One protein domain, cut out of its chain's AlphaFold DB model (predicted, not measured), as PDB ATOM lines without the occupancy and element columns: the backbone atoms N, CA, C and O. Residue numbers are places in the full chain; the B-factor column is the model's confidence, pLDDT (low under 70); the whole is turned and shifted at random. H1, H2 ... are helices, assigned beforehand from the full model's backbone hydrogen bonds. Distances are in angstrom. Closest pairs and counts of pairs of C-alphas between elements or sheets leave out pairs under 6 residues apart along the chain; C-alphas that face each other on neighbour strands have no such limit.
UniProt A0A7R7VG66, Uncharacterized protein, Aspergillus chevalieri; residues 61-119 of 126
ATOM      1  N   ALA A  61     -29.043 -22.013  25.914       90.94
ATOM      2  CA  ALA A  61     -28.419 -21.326  24.787       90.94
ATOM      3  C   ALA A  61     -28.476 -19.787  24.864       90.94
ATOM      4  O   ALA A  61     -28.206 -19.125  23.865       90.94
ATOM      5  N   LYS A  62     -28.833 -19.176  26.007       89.38
ATOM      6  CA  LYS A  62     -28.809 -17.709  26.167       89.38
ATOM      7  C   LYS A  62     -27.468 -17.083  25.741       89.38
ATOM      8  O   LYS A  62     -27.534 -16.072  25.042       89.38
ATOM      9  N   PRO A  63     -26.294 -17.662  26.074       91.81
ATOM     10  CA  PRO A  63     -25.006 -17.108  25.658       91.81
ATOM     11  C   PRO A  63     -24.775 -17.064  24.149       91.81
ATOM     12  O   PRO A  63     -23.927 -16.314  23.679       91.81
ATOM     13  N   CYS A  64     -25.557 -17.815  23.377       90.50
ATOM     14  CA  CYS A  64     -25.459 -17.862  21.926       90.50
ATOM     15  C   CYS A  64     -26.080 -16.619  21.263       90.50
ATOM     16  O   CYS A  64     -25.752 -16.305  20.122       90.50
ATOM     17  N   TYR A  65     -26.976 -15.905  21.956       86.44
ATOM     18  CA  TYR A  65     -27.724 -14.777  21.397       86.44
ATOM     19  C   TYR A  65     -27.034 -13.434  21.673       86.44
ATOM     20  O   TYR A  65     -26.574 -13.209  22.792       86.44
ATOM     21  N   PRO A  66     -27.028 -12.494  20.708       84.62
ATOM     22  CA  PRO A  66     -26.495 -11.153  20.928       84.62
ATOM     23  C   PRO A  66     -27.211 -10.414  22.066       84.62
ATOM     24  O   PRO A  66     -28.439 -10.451  22.171       84.62
ATOM     25  N   GLY A  67     -26.454  -9.663  22.867       83.25
ATOM     26  CA  GLY A  67     -26.983  -8.816  23.937       83.25
ATOM     27  C   GLY A  67     -26.405  -9.159  25.306       83.25
ATOM     28  O   GLY A  67     -25.269  -9.617  25.426       83.25
ATOM     29  N   SER A  68     -27.180  -8.900  26.362       82.06
ATOM     30  CA  SER A  68     -26.736  -9.136  27.737       82.06
ATOM     31  C   SER A  68     -26.566 -10.632  28.011       82.06
ATOM     32  O   SER A  68     -27.551 -11.375  28.071       82.06
ATOM     33  N   GLY A  69     -25.321 -11.043  28.239       84.56
ATOM     34  CA  GLY A  69     -24.965 -12.433  28.501       84.56
ATOM     35  C   GLY A  69     -24.515 -13.214  27.270       84.56
ATOM     36  O   GLY A  69     -24.349 -14.417  27.412       84.56
ATOM     37  N   TYR A  70     -24.314 -12.564  26.114       89.25
ATOM     38  CA  TYR A  70     -23.601 -13.172  24.989       89.25
ATOM     39  C   TYR A  70     -22.181 -13.554  25.413       89.25
ATOM     40  O   TYR A  70     -21.462 -12.722  25.971       89.25
ATOM     41  N   ASP A  71     -21.781 -14.784  25.115       93.19
ATOM     42  CA  ASP A  71     -20.436 -15.284  25.371       93.19
ATOM     43  C   ASP A  71     -20.045 -16.245  24.249       93.19
ATOM     44  O   ASP A  71     -20.677 -17.282  24.032       93.19
ATOM     45  N   THR A  72     -19.005 -15.870  23.506       91.44
ATOM     46  CA  THR A  72     -18.557 -16.626  22.338       91.44
ATOM     47  C   THR A  72     -17.976 -17.984  22.716       91.44
ATOM     48  O   THR A  72     -18.166 -18.924  21.950       91.44
ATOM     49  N   GLN A  73     -17.301 -18.115  23.860       95.06
ATOM     50  CA  GLN A  73     -16.718 -19.391  24.271       95.06
ATOM     51  C   GLN A  73     -17.820 -20.356  24.702       95.06
ATOM     52  O   GLN A  73     -17.908 -21.459  24.172       95.06
ATOM     53  N   LEU A  74     -18.727 -19.899  25.571       93.56
ATOM     54  CA  LEU A  74     -19.869 -20.713  25.993       93.56
ATOM     55  C   LEU A  74     -20.752 -21.101  24.806       93.56
ATOM     56  O   LEU A  74     -21.276 -22.208  24.770       93.56
ATOM     57  N   TYR A  75     -20.909 -20.220  23.815       91.69
ATOM     58  CA  TYR A  75     -21.609 -20.562  22.581       91.69
ATOM     59  C   TYR A  75     -20.993 -21.776  21.875       91.69
ATOM     60  O   TYR A  75     -21.751 -22.661  21.472       91.69
ATOM     61  N   GLN A  76     -19.664 -21.830  21.724       92.81
ATOM     62  CA  GLN A  76     -19.002 -22.977  21.092       92.81
ATOM     63  C   GLN A  76     -19.228 -24.243  21.922       92.81
ATOM     64  O   GLN A  76     -19.763 -25.219  21.399       92.81
ATOM     65  N   ASP A  77     -18.963 -24.176  23.229       94.00
ATOM     66  CA  ASP A  77     -19.087 -25.319  24.140       94.00
ATOM     67  C   ASP A  77     -20.521 -25.893  24.165       94.00
ATOM     68  O   ASP A  77     -20.721 -27.110  24.158       94.00
ATOM     69  N   ILE A  78     -21.535 -25.015  24.170       92.94
ATOM     70  CA  ILE A  78     -22.957 -25.389  24.118       92.94
ATOM     71  C   ILE A  78     -23.312 -25.978  22.751       92.94
ATOM     72  O   ILE A  78     -24.088 -26.929  22.678       92.94
ATOM     73  N   SER A  79     -22.797 -25.401  21.665       90.50
ATOM     74  CA  SER A  79     -23.120 -25.841  20.303       90.50
ATOM     75  C   SER A  79     -22.575 -27.233  20.012       90.50
ATOM     76  O   SER A  79     -23.270 -28.028  19.384       90.50
ATOM     77  N   GLU A  80     -21.374 -27.542  20.503       93.12
ATOM     78  CA  GLU A  80     -20.741 -28.856  20.354       93.12
ATOM     79  C   GLU A  80     -21.503 -29.961  21.095       93.12
ATOM     80  O   GLU A  80     -21.616 -31.076  20.593       93.12
ATOM     81  N   GLN A  81     -22.069 -29.650  22.264       92.69
ATOM     82  CA  GLN A  81     -22.742 -30.629  23.125       92.69
ATOM     83  C   GLN A  81     -24.270 -30.635  22.980       92.69
ATOM     84  O   GLN A  81     -24.949 -31.417  23.643       92.69
ATOM     85  N   TRP A  82     -24.844 -29.773  22.136       89.69
ATOM     86  CA  TRP A  82     -26.285 -29.494  22.130       89.69
ATOM     87  C   TRP A  82     -27.165 -30.743  21.965       89.69
ATOM     88  O   TRP A  82     -28.255 -30.811  22.532       89.69
ATOM     89  N   THR A  83     -26.713 -31.731  21.193       88.75
ATOM     90  CA  THR A  83     -27.458 -32.971  20.924       88.75
ATOM     91  C   THR A  83     -27.209 -34.079  21.944       88.75
ATOM     92  O   THR A  83     -27.862 -35.119  21.877       88.75
ATOM     93  N   GLU A  84     -26.300 -33.869  22.895       91.88
ATOM     94  CA  GLU A  84     -25.916 -34.869  23.884       91.88
ATOM     95  C   GLU A  84     -26.920 -34.912  25.043       91.88
ATOM     96  O   GLU A  84     -27.184 -33.904  25.704       91.88
ATOM     97  N   SER A  85     -27.464 -36.099  25.338       92.69
ATOM     98  CA  SER A  85     -28.380 -36.290  26.479       92.69
ATOM     99  C   SER A  85     -27.774 -35.886  27.816       92.69
ATOM    100  O   SER A  85     -28.415 -35.108  28.527       92.69
ATOM    101  N   PRO A  86     -26.527 -36.292  28.136       94.38
ATOM    102  CA  PRO A  86     -25.906 -35.892  29.392       94.38
ATOM    103  C   PRO A  86     -25.819 -34.374  29.545       94.38
ATOM    104  O   PRO A  86     -25.998 -33.863  30.642       94.38
ATOM    105  N   PHE A  87     -25.586 -33.641  28.452       93.06
ATOM    106  CA  PHE A  87     -25.522 -32.184  28.477       93.06
ATOM    107  C   PHE A  87     -26.895 -31.551  28.741       93.06
ATOM    108  O   PHE A  87     -27.011 -30.638  29.557       93.06
ATOM    109  N   GLN A  88     -27.952 -32.057  28.098       92.25
ATOM    110  CA  GLN A  88     -29.319 -31.568  28.312       92.25
ATOM    111  C   GLN A  88     -29.808 -31.833  29.745       92.25
ATOM    112  O   GLN A  88     -30.438 -30.969  30.351       92.25
ATOM    113  N   GLU A  89     -29.472 -32.987  30.323       92.81
ATOM    114  CA  GLU A  89     -29.893 -33.395  31.673       92.81
ATOM    115  C   GLU A  89     -29.317 -32.521  32.801       92.81
ATOM    116  O   GLU A  89     -29.877 -32.485  33.896       92.81
ATOM    117  N   LEU A  90     -28.245 -31.762  32.542       92.06
ATOM    118  CA  LEU A  90     -27.680 -30.814  33.513       92.06
ATOM    119  C   LEU A  90     -28.581 -29.596  33.770       92.06
ATOM    120  O   LEU A  90     -28.363 -28.858  34.731       92.06
ATOM    121  N   SER A  91     -29.585 -29.363  32.923       91.00
ATOM    122  CA  SER A  91     -30.510 -28.239  33.041       91.00
ATOM    123  C   SER A  91     -31.918 -28.702  33.396       91.00
ATOM    124  O   SER A  91     -32.457 -29.624  32.791       91.00
ATOM    125  N   LEU A  92     -32.581 -27.967  34.294       89.44
ATOM    126  CA  LEU A  92     -33.982 -28.207  34.675       89.44
ATOM    127  C   LEU A  92     -34.969 -28.098  33.502       89.44
ATOM    128  O   LEU A  92     -36.101 -28.565  33.602       89.44
ATOM    129  N   ILE A  93     -34.558 -27.432  32.421       88.44
ATOM    130  CA  ILE A  93     -35.359 -27.214  31.211       88.44
ATOM    131  C   ILE A  93     -34.680 -27.777  29.954       88.44
ATOM    132  O   ILE A  93     -35.037 -27.381  28.844       88.44
ATOM    133  N   GLY A  94     -33.676 -28.645  30.111       88.75
ATOM    134  CA  GLY A  94     -32.993 -29.282  28.989       88.75
ATOM    135  C   GLY A  94     -33.792 -30.446  28.415       88.75
ATOM    136  O   GLY A  94     -34.464 -31.186  29.135       88.75
ATOM    137  N   TYR A  95     -33.756 -30.582  27.092       85.75
ATOM    138  CA  TYR A  95     -34.495 -31.625  26.390       85.75
ATOM    139  C   TYR A  95     -33.814 -31.971  25.062       85.75
ATOM    140  O   TYR A  95     -33.664 -31.119  24.187       85.75
ATOM    141  N   THR A  96     -33.440 -33.241  24.893       80.12
ATOM    142  CA  THR A  96     -32.725 -33.760  23.710       80.12
ATOM    143  C   THR A  96     -33.536 -33.704  22.423       80.12
ATOM    144  O   THR A  96     -32.974 -33.522  21.346       80.12
ATOM    145  N   TYR A  97     -34.863 -33.814  22.516       78.75
ATOM    146  CA  TYR A  97     -35.750 -33.924  21.355       78.75
ATOM    147  C   TYR A  97     -36.806 -32.823  21.317       78.75
ATOM    148  O   TYR A  97     -38.002 -33.105  21.246       78.75
ATOM    149  N   SER A  98     -36.396 -31.554  21.424       73.12
ATOM    150  CA  SER A  98     -37.368 -30.458  21.529       73.12
ATOM    151  C   SER A  98     -38.313 -30.440  20.326       73.12
ATOM    152  O   SER A  98     -37.884 -30.324  19.180       73.12
ATOM    153  N   THR A  99     -39.618 -30.513  20.589       74.06
ATOM    154  CA  THR A  99     -40.664 -30.430  19.557       74.06
ATOM    155  C   THR A  99     -40.852 -29.005  19.033       74.06
ATOM    156  O   THR A  99     -41.520 -28.798  18.022       74.06
ATOM    157  N   VAL A 100     -40.248 -28.016  19.704       75.31
ATOM    158  CA  VAL A 100     -40.288 -26.599  19.339       75.31
ATOM    159  C   VAL A 100     -38.879 -26.000  19.343       75.31
ATOM    160  O   VAL A 100     -38.121 -26.145  20.302       75.31
ATOM    161  N   ASN A 101     -38.509 -25.299  18.271       73.00
ATOM    162  CA  ASN A 101     -37.207 -24.637  18.165       73.00
ATOM    163  C   ASN A 101     -37.320 -23.160  18.566       73.00
ATOM    164  O   ASN A 101     -37.392 -22.269  17.722       73.00
ATOM    165  N   THR A 102     -37.413 -22.919  19.871       74.88
ATOM    166  CA  THR A 102     -37.594 -21.579  20.447       74.88
ATOM    167  C   THR A 102     -36.258 -20.919  20.800       74.88
ATOM    168  O   THR A 102     -36.067 -19.744  20.497       74.88
ATOM    169  N   CYS A 103     -35.319 -21.666  21.391       80.25
ATOM    170  CA  CYS A 103     -34.028 -21.156  21.872       80.25
ATOM    171  C   CYS A 103     -32.861 -22.126  21.580       80.25
ATOM    172  O   CYS A 103     -32.164 -22.543  22.500       80.25
ATOM    173  N   SER A 104     -32.677 -22.541  20.321       84.25
ATOM    174  CA  SER A 104     -31.547 -23.396  19.911       84.25
ATOM    175  C   SER A 104     -30.306 -22.568  19.538       84.25
ATOM    176  O   SER A 104     -30.454 -21.544  18.862       84.25
ATOM    177  N   PRO A 105     -29.081 -23.033  19.861       83.62
ATOM    178  CA  PRO A 105     -27.840 -22.358  19.477       83.62
ATOM    179  C   PRO A 105     -27.669 -22.246  17.954       83.62
ATOM    180  O   PRO A 105     -27.093 -21.276  17.469       83.62
ATOM    181  N   ILE A 106     -28.233 -23.187  17.186       70.75
ATOM    182  CA  ILE A 106     -28.098 -23.268  15.721       70.75
ATOM    183  C   ILE A 106     -28.822 -22.101  15.020       70.75
ATOM    184  O   ILE A 106     -28.435 -21.684  13.931       70.75
ATOM    185  N   ASN A 107     -29.843 -21.521  15.665       64.12
ATOM    186  CA  ASN A 107     -30.651 -20.424  15.121       64.12
ATOM    187  C   ASN A 107     -30.459 -19.102  15.876       64.12
ATOM    188  O   ASN A 107     -31.324 -18.224  15.799       64.12
ATOM    189  N   ALA A 108     -29.342 -18.932  16.590       59.84
ATOM    190  CA  ALA A 108     -29.103 -17.757  17.430       59.84
ATOM    191  C   ALA A 108     -29.258 -16.413  16.683       59.84
ATOM    192  O   ALA A 108     -29.687 -15.414  17.261       59.84
ATOM    193  N   HIS A 109     -29.003 -16.402  15.372       55.34
ATOM    194  CA  HIS A 109     -29.160 -15.224  14.518       55.34
ATOM    195  C   HIS A 109     -30.600 -14.958  14.034       55.34
ATOM    196  O   HIS A 109     -30.908 -13.826  13.667       55.34
ATOM    197  N   TYR A 110     -31.495 -15.953  14.048       52.50
ATOM    198  CA  TYR A 110     -32.820 -15.871  13.411       52.50
ATOM    199  C   TYR A 110     -33.988 -15.671  14.391       52.50
ATOM    200  O   TYR A 110     -35.026 -15.145  13.998       52.50
ATOM    201  N   VAL A 111     -33.843 -16.035  15.672       53.97
ATOM    202  CA  VAL A 111     -34.952 -16.013  16.654       53.97
ATOM    203  C   VAL A 111     -34.723 -15.037  17.817       53.97
ATOM    204  O   VAL A 111     -34.893 -15.366  18.986       53.97
ATOM    205  N   ASN A 112     -34.392 -13.782  17.503       54.16
ATOM    206  CA  ASN A 112     -34.232 -12.710  18.504       54.16
ATOM    207  C   ASN A 112     -35.537 -12.413  19.291       54.16
ATOM    208  O   ASN A 112     -35.518 -11.920  20.418       54.16
ATOM    209  N   TRP A 113     -36.706 -12.731  18.726       51.09
ATOM    210  CA  TRP A 113     -37.997 -12.401  19.342       51.09
ATOM    211  C   TRP A 113     -38.377 -13.304  20.527       51.09
ATOM    212  O   TRP A 113     -39.121 -12.879  21.407       51.09
ATOM    213  N   VAL A 114     -37.839 -14.526  20.595       55.56
ATOM    214  CA  VAL A 114     -38.183 -15.486  21.655       55.56
ATOM    215  C   VAL A 114     -37.553 -15.089  22.992       55.56
ATOM    216  O   VAL A 114     -38.228 -15.115  24.021       55.56
ATOM    217  N   MET A 115     -36.297 -14.632  22.986       50.84
ATOM    218  CA  MET A 115     -35.601 -14.212  24.211       50.84
ATOM    219  C   MET A 115     -36.270 -13.010  24.891       50.84
ATOM    220  O   MET A 115     -36.286 -12.938  26.120       50.84
ATOM    221  N   ARG A 116     -36.919 -12.123  24.120       49.84
ATOM    222  CA  ARG A 116     -37.706 -10.998  24.661       49.84
ATOM    223  C   ARG A 116     -38.908 -11.442  25.493       49.84
ATOM    224  O   ARG A 116     -39.376 -10.670  26.323       49.84
ATOM    225  N   ARG A 117     -39.410 -12.661  25.274       50.22
ATOM    226  CA  ARG A 117     -40.542 -13.224  26.019       50.22
ATOM    227  C   ARG A 117     -40.120 -13.894  27.328       50.22
ATOM    228  O   ARG A 117     -40.959 -14.064  28.207       50.22
ATOM    229  N   PHE A 118     -38.840 -14.243  27.465       43.16
ATOM    230  CA  PHE A 118     -38.301 -14.876  28.668       43.16
ATOM    231  C   PHE A 118     -37.692 -13.890  29.651       43.16
ATOM    232  O   PHE A 118     -37.764 -14.151  30.844       43.16
ATOM    233  N   THR A 119     -37.158 -12.749  29.208       42.47
ATOM    234  CA  THR A 119     -36.811 -11.668  30.136       42.47
ATOM    235  C   THR A 119     -38.096 -11.068  30.707       42.47
ATOM    236  O   THR A 119     -38.821 -10.424  29.941       42.47
TER     237      THR A 119
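Overview. This is residues 61 to 119 of the 126 residues of an uncharacterized protein of Aspergillus chevalieri (UniProt A0A7R7VG66). Little regular structure is present: three short helices are spread round a body made mostly of loops, with H1 and H2 following each other round a corner and H3 set away from both, reached by the long loop of residues 90 to 111. The printed part has 59 residues, 22 of them in H1, H2 and H3 in that order, with no named strand; the class is all helix. It is compact, with a radius of gyration of the C-alphas of 11.1 A and spans of 28 by 25 by 18 A.

Arrangement. H1, residues 72 to 81, and H2, residues 85 to 89, are close but not clearly touching; their closest C-alphas, of Gln 81 and Phe 87, are 6.2 A apart. H3, residues 112 to 118, is apart from H1 and H2. Every O i to N i+4 pair is within hydrogen-bond range in H1 and H2; in H3 0 of 3 are, beside 2 of 4 O i to N i+3 pairs.

Along the chain. H1 begins at C-alpha 72 (-18.557, -16.626, 22.338) and is 14.6 A long, H2 6.1 A. H3, 11.2 A, ends at C-alpha 118 (-38.301, -14.876, 28.668).

Size, cuts and confidence. The C-alphas farthest apart, of Pro 86 and Trp 113, are 28.3 A apart. The printed part has no cut. The link from H1 to H2 is tight, that from H2 to H3 long. Residues 107 to 119 have pLDDT under 70.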